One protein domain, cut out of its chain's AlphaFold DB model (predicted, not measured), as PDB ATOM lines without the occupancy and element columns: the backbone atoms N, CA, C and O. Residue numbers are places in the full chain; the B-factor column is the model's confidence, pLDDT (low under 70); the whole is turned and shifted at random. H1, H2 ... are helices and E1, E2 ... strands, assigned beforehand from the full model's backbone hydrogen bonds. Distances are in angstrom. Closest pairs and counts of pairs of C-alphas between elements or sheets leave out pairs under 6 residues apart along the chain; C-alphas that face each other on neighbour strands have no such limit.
ATOM      1  N   ILE A  86     196.039 136.275 190.727       91.38
ATOM      2  CA  ILE A  86     197.458 136.661 190.721       91.38
ATOM      3  C   ILE A  86     197.708 137.891 191.608       91.38
ATOM      4  O   ILE A  86     198.683 137.916 192.354       91.38
ATOM      5  N   GLN A  87     196.830 138.896 191.578       91.31
ATOM      6  CA  GLN A  87     196.939 140.075 192.448       91.31
ATOM      7  C   GLN A  87     196.635 139.761 193.913       91.31
ATOM      8  O   GLN A  87     197.173 140.425 194.798       91.31
ATOM      9  N   ILE A  88     195.789 138.767 194.185       91.31
ATOM     10  CA  ILE A  88     195.545 138.279 195.547       91.31
ATOM     11  C   ILE A  88     196.806 137.592 196.084       91.31
ATOM     12  O   ILE A  88     197.225 137.883 197.203       91.31
ATOM     13  N   MET A  89     197.445 136.741 195.276       93.19
ATOM     14  CA  MET A  89     198.670 136.031 195.655       93.19
ATOM     15  C   MET A  89     199.880 136.968 195.804       93.19
ATOM     16  O   MET A  89     200.627 136.883 196.778       93.19
ATOM     17  N   TRP A  90     200.081 137.872 194.844       93.25
ATOM     18  CA  TRP A  90     201.367 138.551 194.637       93.25
ATOM     19  C   TRP A  90     201.308 140.081 194.735       93.25
ATOM     20  O   TRP A  90     202.347 140.755 194.737       93.25
ATOM     21  N   GLY A  91     200.103 140.639 194.858       90.56
ATOM     22  CA  GLY A  91     199.864 142.077 194.887       90.56
ATOM     23  C   GLY A  91     199.994 142.746 193.516       90.56
ATOM     24  O   GLY A  91     199.994 142.097 192.472       90.56
ATOM     25  N   SER A  92     200.118 144.074 193.539       87.62
ATOM     26  CA  SER A  92     200.259 144.926 192.349       87.62
ATOM     27  C   SER A  92     201.625 145.626 192.328       87.62
ATOM     28  O   SER A  92     202.131 145.946 193.407       87.62
ATOM     29  N   PRO A  93     202.234 145.909 191.159       89.50
ATOM     30  CA  PRO A  93     201.900 145.386 189.827       89.50
ATOM     31  C   PRO A  93     201.928 143.858 189.725       89.50
ATOM     32  O   PRO A  93     202.565 143.190 190.538       89.50
ATOM     33  N   ASN A  94     201.259 143.337 188.691       91.81
ATOM     34  CA  ASN A  94     201.285 141.912 188.371       91.81
ATOM     35  C   ASN A  94     202.734 141.455 188.119       91.81
ATOM     36  O   ASN A  94     203.476 142.157 187.421       91.81
ATOM     37  N   PRO A  95     203.127 140.286 188.648       94.94
ATOM     38  CA  PRO A  95     204.455 139.743 188.442       94.94
ATOM     39  C   PRO A  95     204.740 139.451 186.967       94.94
ATOM     40  O   PRO A  95     203.880 138.951 186.241       94.94
ATOM     41  N   LYS A  96     205.979 139.713 186.552       95.12
ATOM     42  CA  LYS A  96     206.567 139.190 185.311       95.12
ATOM     43  C   LYS A  96     207.540 138.067 185.635       95.12
ATOM     44  O   LYS A  96     208.186 138.139 186.674       95.12
ATOM     45  N   ILE A  97     207.684 137.070 184.772       95.19
ATOM     46  CA  ILE A  97     208.568 135.925 185.023       95.19
ATOM     47  C   ILE A  97     209.951 136.098 184.392       95.19
ATOM     48  O   ILE A  97     210.089 136.524 183.247       95.19
ATOM     49  N   VAL A  98     210.992 135.758 185.143       94.50
ATOM     50  CA  VAL A  98     212.353 135.602 184.634       94.50
ATOM     51  C   VAL A  98     212.468 134.211 184.035       94.50
ATOM     52  O   VAL A  98     212.637 133.228 184.750       94.50
ATOM     53  N   ASN A  99     212.391 134.123 182.711       93.81
ATOM     54  CA  ASN A  99     212.588 132.866 181.999       93.81
ATOM     55  C   ASN A  99     214.090 132.569 181.804       93.81
ATOM     56  O   ASN A  99     214.606 132.553 180.687       93.81
ATOM     57  N   ARG A 100     214.829 132.432 182.912       92.56
ATOM     58  CA  ARG A 100     216.267 132.121 182.930       92.56
ATOM     59  C   ARG A 100     216.568 131.085 184.009       92.56
ATOM     60  O   ARG A 100     216.059 131.183 185.121       92.56
ATOM     61  N   LEU A 101     217.433 130.125 183.693       90.38
ATOM     62  CA  LEU A 101     217.951 129.147 184.648       90.38
ATOM     63  C   LEU A 101     218.969 129.837 185.555       90.38
ATOM     64  O   LEU A 101     220.088 130.158 185.134       90.38
ATOM     65  N   VAL A 102     218.557 130.108 186.790       90.06
ATOM     66  CA  VAL A 102     219.343 130.867 187.760       90.06
ATOM     67  C   VAL A 102     220.575 130.078 188.187       90.06
ATOM     68  O   VAL A 102     220.487 128.967 188.703       90.06
ATOM     69  N   THR A 103     221.752 130.674 188.003       84.88
ATOM     70  CA  THR A 103     222.996 130.111 188.536       84.88
ATOM     71  C   THR A 103     223.140 130.520 189.996       84.88
ATOM     72  O   THR A 103     223.144 131.710 190.315       84.88
ATOM     73  N   ARG A 104     223.238 129.531 190.885       84.06
ATOM     74  CA  ARG A 104     223.340 129.748 192.330       84.06
ATOM     75  C   ARG A 104     224.711 130.305 192.690       84.06
ATOM     76  O   ARG A 104     225.737 129.742 192.316       84.06
ATOM     77  N   THR A 105     224.716 131.384 193.463       88.25
ATOM     78  CA  THR A 105     225.917 131.890 194.132       88.25
ATOM     79  C   THR A 105     225.791 131.698 195.642       88.25
ATOM     80  O   THR A 105     224.687 131.619 196.179       88.25
ATOM     81  N   PHE A 106     226.921 131.604 196.344       87.50
ATOM     82  CA  PHE A 106     226.937 131.333 197.790       87.50
ATOM     83  C   PHE A 106     227.250 132.566 198.643       87.50
ATOM     84  O   PHE A 106     227.168 132.509 199.869       87.50
ATOM     85  N   LYS A 107     227.624 133.681 198.008       88.50
ATOM     86  CA  LYS A 107     227.974 134.936 198.675       88.50
ATOM     87  C   LYS A 107     227.292 136.113 197.978       88.50
ATOM     88  O   LYS A 107     227.211 136.095 196.750       88.50
ATOM     89  N   PRO A 108     226.833 137.126 198.738       87.44
ATOM     90  CA  PRO A 108     226.362 138.382 198.173       87.44
ATOM     91  C   PRO A 108     227.405 138.977 197.219       87.44
ATOM     92  O   PRO A 108     228.568 139.091 197.610       87.44
ATOM     93  N   PRO A 109     227.023 139.331 195.986       87.62
ATOM     94  CA  PRO A 109     227.920 140.009 195.063       87.62
ATOM     95  C   PRO A 109     228.196 141.445 195.523       87.62
ATOM     96  O   PRO A 109     227.312 142.123 196.050       87.62
ATOM     97  N   GLU A 110     229.420 141.916 195.294       86.06
ATOM     98  CA  GLU A 110     229.785 143.316 195.505       86.06
ATOM     99  C   GLU A 110     229.194 144.205 194.401       86.06
ATOM    100  O   GLU A 110     228.995 143.764 193.269       86.06
ATOM    101  N   GLY A 111     228.897 145.467 194.730       86.06
ATOM    102  CA  GLY A 111     228.416 146.443 193.747       86.06
ATOM    103  C   GLY A 111     227.013 146.166 193.195       86.06
ATOM    104  O   GLY A 111     226.701 146.610 192.094       86.06
ATOM    105  N   LEU A 112     226.165 145.437 193.930       89.12
ATOM    106  CA  LEU A 112     224.758 145.216 193.592       89.12
ATOM    107  C   LEU A 112     223.851 145.456 194.797       89.12
ATOM    108  O   LEU A 112     224.267 145.384 195.952       89.12
ATOM    109  N   VAL A 113     222.580 145.711 194.512       90.00
ATOM    110  CA  VAL A 113     221.592 146.120 195.511       90.00
ATOM    111  C   VAL A 113     220.674 144.960 195.834       90.00
ATOM    112  O   VAL A 113     220.068 144.369 194.942       90.00
ATOM    113  N   ALA A 114     220.567 144.626 197.118       90.81
ATOM    114  CA  ALA A 114     219.636 143.604 197.572       90.81
ATOM    115  C   ALA A 114     218.195 144.060 197.313       90.81
ATOM    116  O   ALA A 114     217.815 145.173 197.669       90.81
ATOM    117  N   ALA A 115     217.402 143.187 196.701       91.19
ATOM    118  CA  ALA A 115     216.001 143.444 196.420       91.19
ATOM    119  C   ALA A 115     215.085 142.753 197.434       91.19
ATOM    120  O   ALA A 115     215.382 141.669 197.953       91.19
ATOM    121  N   LYS A 116     213.925 143.364 197.688       92.00
ATOM    122  CA  LYS A 116     212.942 142.852 198.639       92.00
ATOM    123  C   LYS A 116     212.236 141.616 198.099       92.00
ATOM    124  O   LYS A 116     211.490 141.695 197.124       92.00
ATOM    125  N   ILE A 117     212.381 140.489 198.789       94.31
ATOM    126  CA  ILE A 117     211.601 139.279 198.508       94.31
ATOM    127  C   ILE A 117     210.249 139.388 199.223       94.31
ATOM    128  O   ILE A 117     210.188 139.559 200.439       94.31
ATOM    129  N   VAL A 118     209.160 139.316 198.460       93.69
ATOM    130  CA  VAL A 118     207.778 139.446 198.955       93.69
ATOM    131  C   VAL A 118     207.270 138.125 199.514       93.69
ATOM    132  O   VAL A 118     206.583 138.094 200.533       93.69
ATOM    133  N   GLY A 119     207.603 137.034 198.836       96.00
ATOM    134  CA  GLY A 119     207.128 135.706 199.176       96.00
ATOM    135  C   GLY A 119     207.688 134.662 198.229       96.00
ATOM    136  O   GLY A 119     208.336 134.994 197.234       96.00
ATOM    137  N   TYR A 120     207.415 133.405 198.544       97.00
ATOM    138  CA  TYR A 120     207.760 132.268 197.702       97.00
ATOM    139  C   TYR A 120     206.569 131.332 197.536       97.00
ATOM    140  O   TYR A 120     205.666 131.319 198.369       97.00
ATOM    141  N   GLN A 121     206.587 130.534 196.481       95.44
ATOM    142  CA  GLN A 121     205.677 129.413 196.297       95.44
ATOM    143  C   GLN A 121     206.508 128.197 195.897       95.44
ATOM    144  O   GLN A 121     207.304 128.275 194.965       95.44
ATOM    145  N   GLU A 122     206.349 127.110 196.642       93.88
ATOM    146  CA  GLU A 122     206.948 125.813 196.328       93.88
ATOM    147  C   GLU A 122     205.969 124.963 195.517       93.88
ATOM    148  O   GLU A 122     204.752 125.154 195.595       93.88
ATOM    149  N   PHE A 123     206.508 124.016 194.764       90.88
ATOM    150  CA  PHE A 123     205.749 122.989 194.061       90.88
ATOM    151  C   PHE A 123     206.649 121.773 193.837       90.88
ATOM    152  O   PHE A 123     207.872 121.876 193.893       90.88
ATOM    153  N   ALA A 124     206.058 120.601 193.616       85.06
ATOM    154  CA  ALA A 124     206.842 119.447 193.210       85.06
ATOM    155  C   ALA A 124     207.253 119.587 191.737       85.06
ATOM    156  O   ALA A 124     206.573 120.239 190.935       85.06
ATOM    157  N   LEU A 125     208.366 118.953 191.375       80.69
ATOM    158  CA  LEU A 125     208.811 118.897 189.989       80.69
ATOM    159  C   LEU A 125     207.710 118.276 189.114       80.69
ATOM    160  O   LEU A 125     207.190 117.204 189.425       80.69
ATOM    161  N   GLY A 126     207.343 118.962 188.032       81.69
ATOM    162  CA  GLY A 126     206.266 118.540 187.131       81.69
ATOM    163  C   GLY A 126     204.854 118.909 187.598       81.69
ATOM    164  O   GLY A 126     203.896 118.663 186.869       81.69
ATOM    165  N   THR A 127     204.697 119.514 188.782       88.31
ATOM    166  CA  THR A 127     203.407 120.013 189.289       88.31
ATOM    167  C   THR A 127     203.373 121.540 189.330       88.31
ATOM    168  O   THR A 127     202.769 122.136 190.227       88.31
ATOM    169  N   GLN A 128     204.077 122.196 188.406       89.94
ATOM    170  CA  GLN A 128     204.124 123.651 188.353       89.94
ATOM    171  C   GLN A 128     202.721 124.232 188.128       89.94
ATOM    172  O   GLN A 128     201.999 123.775 187.238       89.94
ATOM    173  N   PRO A 129     202.330 125.281 188.872       91.31
ATOM    174  CA  PRO A 129     201.063 125.953 188.629       91.31
ATOM    175  C   PRO A 129     200.969 126.511 187.204       91.31
ATOM    176  O   PRO A 129     201.832 127.276 186.768       91.31
ATOM    177  N   HIS A 130     199.868 126.214 186.508       90.44
ATOM    178  CA  HIS A 130     199.651 126.636 185.116       90.44
ATOM    179  C   HIS A 130     199.778 128.149 184.892       90.44
ATOM    180  O   HIS A 130     200.201 128.580 183.819       90.44
ATOM    181  N   TYR A 131     199.455 128.966 185.901       91.44
ATOM    182  CA  TYR A 131     199.547 130.422 185.783       91.44
ATOM    183  C   TYR A 131     200.982 130.903 185.522       91.44
ATOM    184  O   TYR A 131     201.151 131.955 184.912       91.44
ATOM    185  N   LEU A 132     202.013 130.151 185.939       92.19
ATOM    186  CA  LEU A 132     203.414 130.519 185.709       92.19
ATOM    187  C   LEU A 132     203.743 130.587 184.215       92.19
ATOM    188  O   LEU A 132     204.418 131.522 183.793       92.19
ATOM    189  N   GLY A 133     203.193 129.667 183.414       89.31
ATOM    190  CA  GLY A 133     203.334 129.673 181.954       89.31
ATOM    191  C   GLY A 133     202.536 130.779 181.253       89.31
ATOM    192  O   GLY A 133     202.770 131.062 180.083       89.31
ATOM    193  N   GLN A 134     201.604 131.426 181.958       90.69
ATOM    194  CA  GLN A 134     200.795 132.537 181.439       90.69
ATOM    195  C   GLN A 134     201.362 133.913 181.820       90.69
ATOM    196  O   GLN A 134     200.882 134.943 181.335       90.69
ATOM    197  N   LEU A 135     202.361 133.964 182.708       92.88
ATOM    198  CA  LEU A 135     202.996 135.220 183.089       92.88
ATOM    199  C   LEU A 135     203.786 135.792 181.913       92.88
ATOM    200  O   LEU A 135     204.509 135.092 181.210       92.88
ATOM    201  N   LYS A 136     203.703 137.114 181.743       94.12
ATOM    202  CA  LYS A 136     204.555 137.816 180.783       94.12
ATOM    203  C   LYS A 136     206.008 137.710 181.224       94.12
ATOM    204  O   LYS A 136     206.311 137.937 182.397       94.12
ATOM    205  N   GLU A 137     206.899 137.452 180.278       94.00
ATOM    206  CA  GLU A 137     208.329 137.491 180.552       94.00
ATOM    207  C   GLU A 137     208.772 138.894 180.982       94.00
ATOM    208  O   GLU A 137     208.238 139.926 180.552       94.00
ATOM    209  N   PHE A 138     209.753 138.942 181.879       94.12
ATOM    210  CA  PHE A 138     210.398 140.186 182.248       94.12
ATOM    211  C   PHE A 138     211.213 140.714 181.067       94.12
ATOM    212  O   PHE A 138     212.033 140.016 180.477       94.12
ATOM    213  N   THR A 139     210.999 141.990 180.767       92.19
ATOM    214  CA  THR A 139     211.689 142.719 179.706       92.19
ATOM    215  C   THR A 139     212.133 144.067 180.237       92.19
ATOM    216  O   THR A 139     211.326 144.759 180.869       92.19
ATOM    217  N   LEU A 140     213.336 144.496 179.874       90.31
ATOM    218  CA  LEU A 140     213.770 145.875 180.052       90.31
ATOM    219  C   LEU A 140     213.665 146.591 178.704       90.31
ATOM    220  O   LEU A 140     214.269 146.160 177.724       90.31
ATOM    221  N   PHE A 141     212.847 147.646 178.635       88.00
ATOM    222  CA  PHE A 141     212.555 148.376 177.390       88.00
ATOM    223  C   PHE A 141     212.160 147.461 176.211       88.00
ATOM    224  O   PHE A 141     212.575 147.673 175.075       88.00
ATOM    225  N   GLY A 142     211.384 146.407 176.490       88.62
ATOM    226  CA  GLY A 142     210.915 145.445 175.485       88.62
ATOM    227  C   GLY A 142     211.934 144.378 175.065       88.62
ATOM    228  O   GLY A 142     211.599 143.536 174.240       88.62
ATOM    229  N   LYS A 143     213.147 144.368 175.633       87.81
ATOM    230  CA  LYS A 143     214.180 143.362 175.346       87.81
ATOM    231  C   LYS A 143     214.228 142.283 176.429       87.81
ATOM    232  O   LYS A 143     214.179 142.604 177.617       87.81
ATOM    233  N   THR A 144     214.344 141.022 176.012       84.56
ATOM    234  CA  THR A 144     214.525 139.836 176.876       84.56
ATOM    235  C   THR A 144     215.987 139.394 176.975       84.56
ATOM    236  O   THR A 144     216.381 138.759 177.958       84.56
ATOM    237  N   ASP A 145     216.806 139.741 175.979       86.00
ATOM    238  CA  ASP A 145     218.251 139.536 176.014       86.00
ATOM    239  C   ASP A 145     218.950 140.808 176.484       86.00
ATOM    240  O   ASP A 145     219.202 141.744 175.723       86.00
ATOM    241  N   ILE A 146     219.145 140.875 177.798       90.12
ATOM    242  CA  ILE A 146     219.676 142.048 178.476       90.12
ATOM    243  C   ILE A 146     221.089 141.701 178.968       90.12
ATOM    244  O   ILE A 146     221.249 140.722 179.699       90.12
ATOM    245  N   PRO A 147     222.120 142.480 178.604       88.19
ATOM    246  CA  PRO A 147     223.476 142.254 179.088       88.19
ATOM    247  C   PRO A 147     223.552 142.262 180.621       88.19
ATOM    248  O   PRO A 147     223.043 143.178 181.271       88.19
ATOM    249  N   GLY A 148     224.181 141.237 181.196       86.44
ATOM    250  CA  GLY A 148     224.347 141.099 182.645       86.44
ATOM    251  C   GLY A 148     223.119 140.579 183.397       86.44
ATOM    252  O   GLY A 148     223.118 140.615 184.628       86.44
ATOM    253  N   TYR A 149     222.087 140.126 182.680       91.06
ATOM    254  CA  TYR A 149     220.875 139.540 183.248       91.06
ATOM    255  C   TYR A 149     221.140 138.180 183.897       91.06
ATOM    256  O   TYR A 149     222.036 137.442 183.492       91.06
ATOM    257  N   ILE A 150     220.357 137.859 184.926       91.81
ATOM    258  CA  ILE A 150     220.549 136.664 185.744       91.81
ATOM    259  C   ILE A 150     220.411 135.363 184.945       91.81
ATOM    260  O   ILE A 150     219.466 135.173 184.179       91.81
ATOM    261  N   GLY A 151     221.311 134.417 185.221       91.44
ATOM    262  CA  GLY A 151     221.203 133.041 184.744       91.44
ATOM    263  C   GLY A 151     221.393 132.874 183.234       91.44
ATOM    264  O   GLY A 151     221.837 133.770 182.521       91.44
ATOM    265  N   ARG A 152     221.064 131.680 182.740       90.44
ATOM    266  CA  ARG A 152     221.186 131.305 181.320       90.44
ATOM    267  C   ARG A 152     219.821 131.079 180.680       90.44
ATOM    268  O   ARG A 152     218.852 130.787 181.376       90.44
ATOM    269  N   VAL A 153     219.739 131.208 179.357       90.38
ATOM    270  CA  VAL A 153     218.515 130.860 178.615       90.38
ATOM    271  C   VAL A 153     218.256 129.352 178.770       90.38
ATOM    272  O   VAL A 153     219.215 128.577 178.686       90.38
ATOM    273  N   PRO A 154     217.009 128.920 179.028       90.44
ATOM    274  CA  PRO A 154     216.633 127.510 178.955       90.44
ATOM    275  C   PRO A 154     216.877 126.913 177.562       90.44
ATOM    276  O   PRO A 154     217.009 127.632 176.571       90.44
ATOM    277  N   ALA A 155     216.921 125.584 177.474       89.19
ATOM    278  CA  ALA A 155     216.957 124.909 176.180       89.19
ATOM    279  C   ALA A 155     215.669 125.186 175.384       89.19
ATOM    280  O   ALA A 155     214.606 125.414 175.961       89.19
ATOM    281  N   SER A 156     215.760 125.146 174.052       86.88
ATOM    282  CA  SER A 156     214.603 125.361 173.179       86.88
ATOM    283  C   SER A 156     213.458 124.411 173.541       86.88
ATOM    284  O   SER A 156     213.669 123.204 173.642       86.88
ATOM    285  N   GLY A 157     212.253 124.958 173.712       84.44
ATOM    286  CA  GLY A 157     211.058 124.201 174.100       84.44
ATOM    287  C   GLY A 157     210.857 124.026 175.608       84.44
ATOM    288  O   GLY A 157     209.835 123.473 175.995       84.44
ATOM    289  N   TYR A 158     211.776 124.522 176.443       86.06
ATOM    290  CA  TYR A 158     211.664 124.482 177.901       86.06
ATOM    291  C   TYR A 158     211.560 125.888 178.490       86.06
ATOM    292  O   TYR A 158     212.158 126.841 177.987       86.06
ATOM    293  N   SER A 159     210.835 126.007 179.596       89.81
ATOM    294  CA  SER A 159     210.811 127.196 180.440       89.81
ATOM    295  C   SER A 159     211.696 127.006 181.674       89.81
ATOM    296  O   SER A 159     211.920 125.894 182.155       89.81
ATOM    297  N   ALA A 160     212.192 128.104 182.241       89.44
ATOM    298  CA  ALA A 160     212.902 128.055 183.515       89.44
ATOM    299  C   ALA A 160     212.002 127.577 184.669       89.44
ATOM    300  O   ALA A 160     212.509 127.032 185.644       89.44
ATOM    301  N   ALA A 161     210.679 127.747 184.561       89.38
ATOM    302  CA  ALA A 161     209.741 127.238 185.556       89.38
ATOM    303  C   ALA A 161     209.642 125.703 185.525       89.38
ATOM    304  O   ALA A 161     209.469 125.095 186.578       89.38
ATOM    305  N   ASP A 162     209.832 125.071 184.360       88.00
ATOM    306  CA  ASP A 162     209.687 123.615 184.183       88.00
ATOM    307  C   ASP A 162     210.719 122.813 184.990       88.00
ATOM    308  O   ASP A 162     210.481 121.660 185.343       88.00
ATOM    309  N   SER A 163     211.861 123.435 185.287       86.19
ATOM    310  CA  SER A 163     212.972 122.842 186.044       86.19
ATOM    311  C   SER A 163     213.128 123.408 187.454       86.19
ATOM    312  O   SER A 163     214.043 123.016 188.163       86.19
ATOM    313  N   ALA A 164     212.266 124.338 187.865       90.44
ATOM    314  CA  ALA A 164     212.332 124.916 189.198       90.44
ATOM    315  C   ALA A 164     211.622 124.028 190.230       90.44
ATOM    316  O   ALA A 164     210.627 123.380 189.914       90.44
ATOM    317  N   ASP A 165     212.085 124.075 191.479       91.38
ATOM    318  CA  ASP A 165     211.375 123.519 192.645       91.38
ATOM    319  C   ASP A 165     210.502 124.575 193.335       91.38
ATOM    320  O   ASP A 165     209.601 124.282 194.124       91.38
ATOM    321  N   MET A 166     210.802 125.851 193.090       93.94
ATOM    322  CA  MET A 166     210.067 126.963 193.672       93.94
ATOM    323  C   MET A 166     210.192 128.233 192.833       93.94
ATOM    324  O   MET A 166     211.126 128.415 192.054       93.94
ATOM    325  N   VAL A 167     209.278 129.172 193.061       95.44
ATOM    326  CA  VAL A 167     209.401 130.557 192.595       95.44
ATOM    327  C   VAL A 167     209.461 131.511 193.774       95.44
ATOM    328  O   VAL A 167     208.799 131.319 194.795       95.44
ATOM    329  N   ILE A 168     210.228 132.582 193.615       96.69
ATOM    330  CA  ILE A 168     210.239 133.719 194.537       96.69
ATOM    331  C   ILE A 168     209.735 134.966 193.818       96.69
ATOM    332  O   ILE A 168     210.090 135.204 192.665       96.69
ATOM    333  N   ASN A 169     208.939 135.783 194.505       96.88
ATOM    334  CA  ASN A 169     208.545 137.099 194.013       96.88
ATOM    335  C   ASN A 169     209.420 138.175 194.651       96.88
ATOM    336  O   ASN A 169     209.500 138.278 195.879       96.88
ATOM    337  N   VAL A 170     210.034 139.005 193.818       94.94
ATOM    338  CA  VAL A 170     210.949 140.068 194.211       94.94
ATOM    339  C   VAL A 170     210.431 141.418 193.727       94.94
ATOM    340  O   VAL A 170     209.889 141.544 192.627       94.94
ATOM    341  N   ARG A 171     210.609 142.447 194.558       92.56
ATOM    342  CA  ARG A 171     210.395 143.851 194.201       92.56
ATOM    343  C   ARG A 171     211.736 144.496 193.923       92.56
ATOM    344  O   ARG A 171     212.540 144.656 194.835       92.56
ATOM    345  N   GLY A 172     211.951 144.840 192.659       88.00
ATOM    346  CA  GLY A 172     213.164 145.508 192.198       88.00
ATOM    347  C   GLY A 172     212.848 146.819 191.475       88.00
ATOM    348  O   GLY A 172     211.716 146.998 191.011       88.00
ATOM    349  N   PRO A 173     213.817 147.734 191.351       88.25
ATOM    350  CA  PRO A 173     213.639 148.983 190.611       88.25
ATOM    351  C   PRO A 173     213.353 148.723 189.134       88.25
ATOM    352  O   PRO A 173     213.962 147.848 188.523       88.25
ATOM    353  N   VAL A 174     212.458 149.509 188.533       87.88
ATOM    354  CA  VAL A 174     212.005 149.295 187.142       87.88
ATOM    355  C   VAL A 174     213.093 149.454 186.075       87.88
ATOM    356  O   VAL A 174     212.950 148.905 184.985       87.88
ATOM    357  N   LEU A 175     214.163 150.197 186.371       88.19
ATOM    358  CA  LEU A 175     215.289 150.426 185.455       88.19
ATOM    359  C   LEU A 175     216.422 149.406 185.623       88.19
ATOM    360  O   LEU A 175     217.357 149.386 184.825       88.19
ATOM    361  N   CYS A 176     216.343 148.574 186.660       90.94
ATOM    362  CA  CYS A 176     217.389 147.637 187.034       90.94
ATOM    363  C   CYS A 176     216.959 146.212 186.711       90.94
ATOM    364  O   CYS A 176     215.771 145.891 186.619       90.94
ATOM    365  N   ILE A 177     217.944 145.340 186.556       93.06
ATOM    366  CA  ILE A 177     217.723 143.930 186.260       93.06
ATOM    367  C   ILE A 177     218.232 143.074 187.415       93.06
ATOM    368  O   ILE A 177     219.224 143.445 188.052       93.06
ATOM    369  N   PRO A 178     217.600 141.922 187.697       93.94
ATOM    370  CA  PRO A 178     218.217 140.929 188.555       93.94
ATOM    371  C   PRO A 178     219.481 140.422 187.858       93.94
ATOM    372  O   PRO A 178     219.442 140.031 186.689       93.94
ATOM    373  N   ARG A 179     220.602 140.448 188.575       93.12
ATOM    374  CA  ARG A 179     221.916 140.035 188.059       93.12
ATOM    375  C   ARG A 179     222.430 138.771 188.717       93.12
ATOM    376  O   ARG A 179     223.092 137.962 188.078       93.12
ATOM    377  N   SER A 180     222.108 138.584 189.993       93.19
ATOM    378  CA  SER A 180     222.547 137.421 190.752       93.19
ATOM    379  C   SER A 180     221.497 137.005 191.770       93.19
ATOM    380  O   SER A 180     220.790 137.845 192.336       93.19
ATOM    381  N   ALA A 181     221.433 135.700 192.019       94.69
ATOM    382  CA  ALA A 181     220.737 135.141 193.160       94.69
ATOM    383  C   ALA A 181     221.724 134.355 194.020       94.69
ATOM    384  O   ALA A 181     222.500 133.522 193.537       94.69
ATOM    385  N   VAL A 182     221.663 134.622 195.316       95.12
ATOM    386  CA  VAL A 182     222.338 133.845 196.342       95.12
ATOM    387  C   VAL A 182     221.363 132.789 196.825       95.12
ATOM    388  O   VAL A 182     220.276 133.134 197.287       95.12
ATOM    389  N   VAL A 183     221.753 131.523 196.724       95.19
ATOM    390  CA  VAL A 183     220.970 130.387 197.218       95.19
ATOM    391  C   VAL A 183     221.913 129.502 198.018       95.19
ATOM    392  O   VAL A 183     222.804 128.867 197.460       95.19
ATOM    393  N   VAL A 184     221.744 129.501 199.339       95.00
ATOM    394  CA  VAL A 184     222.542 128.678 200.254       95.00
ATOM    395  C   VAL A 184     221.622 127.669 200.917       95.00
ATOM    396  O   VAL A 184     220.744 128.029 201.706       95.00
ATOM    397  N   GLU A 185     221.832 126.402 200.585       94.25
ATOM    398  CA  GLU A 185     221.046 125.286 201.093       94.25
ATOM    399  C   GLU A 185     221.738 124.632 202.289       94.25
ATOM    400  O   GLU A 185     222.952 124.450 202.323       94.25
ATOM    401  N   THR A 186     220.933 124.290 203.286       93.44
ATOM    402  CA  THR A 186     221.320 123.527 204.475       93.44
ATOM    403  C   THR A 186     220.208 122.528 204.781       93.44
ATOM    404  O   THR A 186     219.089 122.676 204.284       93.44
ATOM    405  N   ASP A 187     220.457 121.587 205.687       93.00
ATOM    406  CA  ASP A 187     219.469 120.567 206.070       93.00
ATOM    407  C   ASP A 187     218.184 121.148 206.680       93.00
ATOM    408  O   ASP A 187     217.144 120.495 206.710       93.00
ATOM    409  N   ARG A 188     218.239 122.385 207.192       94.69
ATOM    410  CA  ARG A 188     217.117 123.038 207.890       94.69
ATOM    411  C   ARG A 188     216.577 124.268 207.181       94.69
ATOM    412  O   ARG A 188     215.447 124.672 207.452       94.69
ATOM    413  N   THR A 189     217.382 124.907 206.339       96.19
ATOM    414  CA  THR A 189     217.048 126.210 205.760       96.19
ATOM    415  C   THR A 189     217.537 126.351 204.330       96.19
ATOM    416  O   THR A 189     218.591 125.827 203.970       96.19
ATOM    417  N   VAL A 190     216.786 127.117 203.549       96.38
ATOM    418  CA  VAL A 190     217.198 127.629 202.245       96.38
ATOM    419  C   VAL A 190     217.276 129.145 202.373       96.38
ATOM    420  O   VAL A 190     216.261 129.813 202.585       96.38
ATOM    421  N   LYS A 191     218.495 129.689 202.319       96.75
ATOM    422  CA  LYS A 191     218.740 131.133 202.362       96.75
ATOM    423  C   LYS A 191     218.746 131.684 200.947       96.75
ATOM    424  O   LYS A 191     219.531 131.220 200.126       96.75
ATOM    425  N   ILE A 192     217.917 132.691 200.693       96.50
ATOM    426  CA  ILE A 192     217.737 133.287 199.370       96.50
ATOM    427  C   ILE A 192     218.010 134.791 199.423       96.50
ATOM    428  O   ILE A 192     217.565 135.496 200.332       96.50
ATOM    429  N   GLY A 193     218.731 135.305 198.435       95.19
ATOM    430  CA  GLY A 193     218.888 136.736 198.192       95.19
ATOM    431  C   GLY A 193     218.915 137.007 196.701       95.19
ATOM    432  O   GLY A 193     219.477 136.218 195.951       95.19
ATOM    433  N   VAL A 194     218.319 138.112 196.264       94.88
ATOM    434  CA  VAL A 194     218.357 138.530 194.859       94.88
ATOM    435  C   VAL A 194     218.933 139.926 194.789       94.88
ATOM    436  O   VAL A 194     218.537 140.804 195.556       94.88
ATOM    437  N   TYR A 195     219.877 140.108 193.875       93.44
ATOM    438  CA  TYR A 195     220.671 141.316 193.759       93.44
ATOM    439  C   TYR A 195     220.476 141.934 192.380       93.44
ATOM    440  O   TYR A 195     220.610 141.265 191.350       93.44
ATOM    441  N   TYR A 196     220.125 143.214 192.389       92.94
ATOM    442  CA  TYR A 196     219.818 144.014 191.218       92.94
ATOM    443  C   TYR A 196     220.957 144.975 190.903       92.94
ATOM    444  O   TYR A 196     221.680 145.426 191.791       92.94
ATOM    445  N   GLY A 197     221.069 145.314 189.627       91.69
ATOM    446  CA  GLY A 197     221.936 146.381 189.155       91.69
ATOM    447  C   GLY A 197     221.539 146.844 187.762       91.69
ATOM    448  O   GLY A 197     220.634 146.276 187.140       91.69
ATOM    449  N   LEU A 198     222.217 147.873 187.265       91.00
ATOM    450  CA  LEU A 198     222.072 148.298 185.880       91.00
ATOM    451  C   LEU A 198     222.580 147.212 184.915       91.00
ATOM    452  O   LEU A 198     223.565 146.533 185.237       91.00
ATOM    453  N   PRO A 199     221.956 147.078 183.728       88.94
ATOM    454  CA  PRO A 199     222.494 146.268 182.639       88.94
ATOM    455  C   PRO A 199     223.942 146.622 182.314       88.94
ATOM    456  O   PRO A 199     224.357 147.777 182.463       88.94
ATOM    457  N   ASP A 200     224.691 145.649 181.800       85.81
ATOM    458  CA  ASP A 200     226.042 145.926 181.320       85.81
ATOM    459  C   ASP A 200     225.991 146.909 180.145       85.81
ATOM    460  O   ASP A 200     225.210 146.763 179.199       85.81
ATOM    461  N   SER A 201     226.841 147.934 180.205       79.19
ATOM    462  CA  SER A 201     227.015 148.842 179.079       79.19
ATOM    463  C   SER A 201     227.961 148.186 178.075       79.19
ATOM    464  O   SER A 201     229.087 147.859 178.453       79.19
ATOM    465  N   PRO A 202     227.580 148.059 176.792       67.88
ATOM    466  CA  PRO A 202     228.445 147.452 175.779       67.88
ATOM    467  C   PRO A 202     229.795 148.175 175.611       67.88
ATOM    468  O   PRO A 202     230.745 147.582 175.114       67.88
ATOM    469  N   ASN A 203     229.904 149.432 176.070       67.81
ATOM    470  CA  ASN A 203     231.073 150.291 175.863       67.81
ATOM    471  C   ASN A 203     231.841 150.651 177.150       67.81
ATOM    472  O   ASN A 203     232.778 151.448 177.085       67.81
ATOM    473  N   LYS A 204     231.473 150.124 178.328       62.03
ATOM    474  CA  LYS A 204     232.157 150.457 179.596       62.03
ATOM    475  C   LYS A 204     232.463 149.208 180.417       62.03
ATOM    476  O   LYS A 204     231.558 148.503 180.836       62.03
ATOM    477  N   LYS A 205     233.755 149.000 180.704       54.91
ATOM    478  CA  LYS A 205     234.262 147.906 181.557       54.91
ATOM    479  C   LYS A 205     233.943 148.074 183.049       54.91
ATOM    480  O   LYS A 205     233.891 147.075 183.745       54.91
ATOM    481  N   ASN A 206     233.706 149.305 183.511       53.50
ATOM    482  CA  ASN A 206     233.388 149.630 184.905       53.50
ATOM    483  C   ASN A 206     232.123 150.489 184.938       53.50
ATOM    484  O   ASN A 206     232.194 151.720 184.944       53.50
ATOM    485  N   VAL A 207     230.959 149.850 184.864       61.88
ATOM    486  CA  VAL A 207     229.687 150.534 185.100       61.88
ATOM    487  C   VAL A 207     229.433 150.495 186.601       61.88
ATOM    488  O   VAL A 207     229.499 149.431 187.208       61.88
ATOM    489  N   ASP A 208     229.152 151.646 187.208       65.31
ATOM    490  CA  ASP A 208     228.538 151.653 188.531       65.31
ATOM    491  C   ASP A 208     227.134 151.056 188.386       65.31
ATOM    492  O   ASP A 208     226.209 151.704 187.898       65.31
ATOM    493  N   HIS A 209     227.001 149.780 188.739       73.19
ATOM    494  CA  HIS A 209     225.749 149.046 188.610       73.19
ATOM    495  C   HIS A 209     224.715 149.446 189.666       73.19
ATOM    496  O   HIS A 209     223.564 149.023 189.561       73.19
ATOM    497  N   VAL A 210     225.107 150.243 190.661       77.69
ATOM    498  CA  VAL A 210     224.260 150.682 191.771       77.69
ATOM    499  C   VAL A 210     223.656 152.059 191.500       77.69
ATOM    500  O   VAL A 210     222.562 152.348 191.985       77.69
ATOM    501  N   ALA A 211     224.314 152.894 190.690       71.38
ATOM    502  CA  ALA A 211     223.820 154.219 190.323       71.38
ATOM    503  C   ALA A 211     222.389 154.156 189.747       71.38
ATOM    504  O   ALA A 211     222.154 153.641 188.657       71.38
ATOM    505  N   GLY A 212     221.409 154.686 190.484       70.94
ATOM    506  CA  GLY A 212     219.995 154.692 190.080       70.94
ATOM    507  C   GLY A 212     219.208 153.415 190.404       70.94
ATOM    508  O   GLY A 212     217.989 153.399 190.228       70.94
ATOM    509  N   CYS A 213     219.857 152.377 190.936       81.38
ATOM    510  CA  CYS A 213     219.190 151.236 191.555       81.38
ATOM    511  C   CYS A 213     219.052 151.506 193.053       81.38
ATOM    512  O   CYS A 213     219.907 151.132 193.845       81.38
ATOM    513  N   THR A 214     217.988 152.186 193.474       71.12
ATOM    514  CA  THR A 214     217.671 152.284 194.905       71.12
ATOM    515  C   THR A 214     217.085 150.956 195.382       71.12
ATOM    516  O   THR A 214     216.390 150.292 194.627       71.12
ATOM    517  N   GLY A 215     217.419 150.503 196.591       65.50
ATOM    518  CA  GLY A 215     216.954 149.209 197.107       65.50
ATOM    519  C   GLY A 215     215.473 149.221 197.485       65.50
ATOM    520  O   GLY A 215     214.598 149.527 196.677       65.50
ATOM    521  N   ASP A 216     215.186 148.912 198.745       61.03
ATOM    522  CA  ASP A 216     213.816 148.843 199.270       61.03
ATOM    523  C   ASP A 216     213.049 150.185 199.194       61.03
ATOM    524  O   ASP A 216     211.820 150.184 199.271       61.03
ATOM    525  N   ASP A 217     213.755 151.302 198.974       61.12
ATOM    526  CA  ASP A 217     213.226 152.675 198.947       61.12
ATOM    527  C   ASP A 217     212.890 153.198 197.535       61.12
ATOM    528  O   ASP A 217     212.624 154.387 197.342       61.12
ATOM    529  N   ALA A 218     212.920 152.343 196.509       65.19
ATOM    530  CA  ALA A 218     212.544 152.754 195.159       65.19
ATOM    531  C   ALA A 218     211.058 153.159 195.087       65.19
ATOM    532  O   ALA A 218     210.161 152.358 195.353       65.19
ATOM    533  N   SER A 219     210.790 154.393 194.645       66.56
ATOM    534  CA  SER A 219     209.427 154.924 194.474       66.56
ATOM    535  C   SER A 219     208.617 154.179 193.406       66.56
ATOM    536  O   SER A 219     207.388 154.159 193.461       66.56
ATOM    537  N   VAL A 220     209.297 153.534 192.451       80.00
ATOM    538  CA  VAL A 220     208.679 152.731 191.392       80.00
ATOM    539  C   VAL A 220     209.380 151.376 191.294       80.00
ATOM    540  O   VAL A 220     210.533 151.279 190.869       80.00
ATOM    541  N   THR A 221     208.662 150.311 191.661       86.19
ATOM    542  CA  THR A 221     209.167 148.929 191.630       86.19
ATOM    543  C   THR A 221     208.387 148.051 190.656       86.19
ATOM    544  O   THR A 221     207.170 148.166 190.506       86.19
ATOM    545  N   ALA A 222     209.095 147.130 190.005       88.88
ATOM    546  CA  ALA A 222     208.511 146.009 189.283       88.88
ATOM    547  C   ALA A 222     208.351 144.803 190.220       88.88
ATOM    548  O   ALA A 222     209.155 144.605 191.130       88.88
ATOM    549  N   SER A 223     207.332 143.976 189.972       94.00
ATOM    550  CA  SER A 223     207.193 142.653 190.590       94.00
ATOM    551  C   SER A 223     207.749 141.611 189.626       94.00
ATOM    552  O   SER A 223     207.323 141.547 188.469       94.00
ATOM    553  N   VAL A 224     208.713 140.821 190.085       95.06
ATOM    554  CA  VAL A 224     209.460 139.878 189.251       95.06
ATOM    555  C   VAL A 224     209.485 138.507 189.919       95.06
ATOM    556  O   VAL A 224     209.891 138.385 191.071       95.06
ATOM    557  N   MET A 225     209.052 137.484 189.190       96.12
ATOM    558  CA  MET A 225     209.116 136.082 189.585       96.12
ATOM    559  C   MET A 225     210.400 135.462 189.096       96.12
ATOM    560  O   MET A 225     210.696 135.518 187.905       96.12
ATOM    561  N   ILE A 226     211.131 134.839 190.005       95.94
ATOM    562  CA  ILE A 226     212.394 134.184 189.701       95.94
ATOM    563  C   ILE A 226     212.236 132.699 190.038       95.94
ATOM    564  O   ILE A 226     212.053 132.373 191.214       95.94
ATOM    565  N   PRO A 227     212.263 131.808 189.032       95.25
ATOM    566  CA  PRO A 227     212.329 130.369 189.251       95.25
ATOM    567  C   PRO A 227     213.669 129.988 189.886       95.25
ATOM    568  O   PRO A 227     214.722 130.459 189.452       95.25
ATOM    569  N   ILE A 228     213.626 129.158 190.925       94.00
ATOM    570  CA  ILE A 228     214.798 128.671 191.650       94.00
ATOM    571  C   ILE A 228     214.792 127.143 191.615       94.00
ATOM    572  O   ILE A 228     213.839 126.501 192.056       94.00
ATOM    573  N   ASP A 229     215.886 126.598 191.100       92.00
ATOM    574  CA  ASP A 229     216.229 125.179 191.124       92.00
ATOM    575  C   ASP A 229     217.063 124.891 192.386       92.00
ATOM    576  O   ASP A 229     218.045 125.597 192.670       92.00
ATOM    577  N   LEU A 230     216.632 123.916 193.187       91.38
ATOM    578  CA  LEU A 230     217.260 123.523 194.445       91.38
ATOM    579  C   LEU A 230     218.042 122.216 194.258       91.38
ATOM    580  O   LEU A 230     217.731 121.368 193.437       91.38
ATOM    581  N   ALA A 231     219.087 122.002 195.059       90.00
ATOM    582  CA  ALA A 231     219.846 120.746 195.022       90.00
ATOM    583  C   ALA A 231     219.021 119.552 195.528       90.00
ATOM    584  O   ALA A 231     219.346 118.404 195.235       90.00
ATOM    585  N   ALA A 232     218.003 119.827 196.342       89.12
ATOM    586  CA  ALA A 232     217.094 118.846 196.909       89.12
ATOM    587  C   ALA A 232     215.691 119.462 197.071       89.12
ATOM    588  O   ALA A 232     215.587 120.688 197.163       89.12
ATOM    589  N   PRO A 233     214.621 118.654 197.206       89.44
ATOM    590  CA  PRO A 233     213.262 119.151 197.442       89.44
ATOM    591  C   PRO A 233     213.141 119.997 198.717       89.44
ATOM    592  O   PRO A 233     213.797 119.707 199.724       89.44
ATOM    593  N   LEU A 234     212.316 121.055 198.721       91.00
ATOM    594  CA  LEU A 234     212.210 121.991 199.858       91.00
ATOM    595  C   LEU A 234     211.806 121.287 201.166       91.00
ATOM    596  O   LEU A 234     212.507 121.408 202.179       91.00
ATOM    597  N   GLY A 235     210.742 120.485 201.126       88.75
ATOM    598  CA  GLY A 235     210.304 119.650 202.242       88.75
ATOM    599  C   GLY A 235     209.992 120.473 203.495       88.75
ATOM    600  O   GLY A 235     209.195 121.398 203.464       88.75
ATOM    601  N   LYS A 236     210.625 120.141 204.627       91.56
ATOM    602  CA  LYS A 236     210.419 120.852 205.908       91.56
ATOM    603  C   LYS A 236     211.395 122.017 206.130       91.56
ATOM    604  O   LYS A 236     211.434 122.580 207.228       91.56
ATOM    605  N   ARG A 237     212.233 122.349 205.140       94.75
ATOM    606  CA  ARG A 237     213.245 123.405 205.270       94.75
ATOM    607  C   ARG A 237     212.572 124.775 205.281       94.75
ATOM    608  O   ARG A 237     211.658 125.044 204.512       94.75
ATOM    609  N   LYS A 238     213.049 125.674 206.142       95.81
ATOM    610  CA  LYS A 238     212.545 127.053 206.187       95.81
ATOM    611  C   LYS A 238     213.201 127.893 205.100       95.81
ATOM    612  O   LYS A 238     214.428 127.911 204.996       95.81
ATOM    613  N   VAL A 239     212.399 128.654 204.368       96.81
ATOM    614  CA  VAL A 239     212.901 129.652 203.421       96.81
ATOM    615  C   VAL A 239     213.108 130.976 204.148       96.81
ATOM    616  O   VAL A 239     212.189 131.532 204.754       96.81
ATOM    617  N   VAL A 240     214.336 131.477 204.102       97.19
ATOM    618  CA  VAL A 240     214.738 132.714 204.773       97.19
ATOM    619  C   VAL A 240     215.556 133.585 203.825       97.19
ATOM    620  O   VAL A 240     216.127 133.101 202.851       97.19
ATOM    621  N   THR A 241     215.648 134.880 204.102       95.06
ATOM    622  CA  THR A 241     216.580 135.758 203.395       95.06
ATOM    623  C   THR A 241     218.026 135.421 203.771       95.06
ATOM    624  O   THR A 241     218.273 134.755 204.780       95.06
ATOM    625  N   VAL A 242     219.011 135.925 203.021       92.12
ATOM    626  CA  VAL A 242     220.443 135.802 203.387       92.12
ATOM    627  C   VAL A 242     220.716 136.306 204.814       92.12
ATOM    628  O   VAL A 242     221.520 135.718 205.535       92.12
TER     629      VAL A 242
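AT A GLANCE: This is residues 86 to 242 of the 255 residues of the protein "Fumarate hydratase" of Salinibacterium sp (UniProt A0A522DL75). With little regular structure, this is a small sandwich amid three long links, antiparallel sheet E1 E2 E5 facing mixed sheet E3 E4 E6. Of 157 printed residues, 54 are in named elements, H1 E1 H2 E2 E3 E4 E5 E6, mostly strand. It is compact, radius of gyration of the C-alphas 14.9 A, spans 43 by 32 by 32 A.

IN THESE COORDINATES: H1, residues 86 to 90, begins at C-alpha (197.458, 136.661, 190.721). E1 holds 116 to 122, H2 131 to 134, E2 166 to 173, E3 177 to 185, E4 189 to 197, 26.6 A long, E5 221 to 228, E6 238 to 241, C-alpha 241 at (216.580, 135.758, 203.395).

HOW THE PARTS SIT: E1 and E2 are antiparallel, N 118 and O 169 2.8 A apart. E3 and E4 form a hairpin, N 182 and O 193 2.8 A apart. H1 only grazes sheet E1 E2 E5, its O i to N i+4 pair within hydrogen-bond range; H2 is on neither sheet.

THE WHOLE: The printed part has no cut; residues 202 to 208 and 215 to 219 have pLDDT under 70.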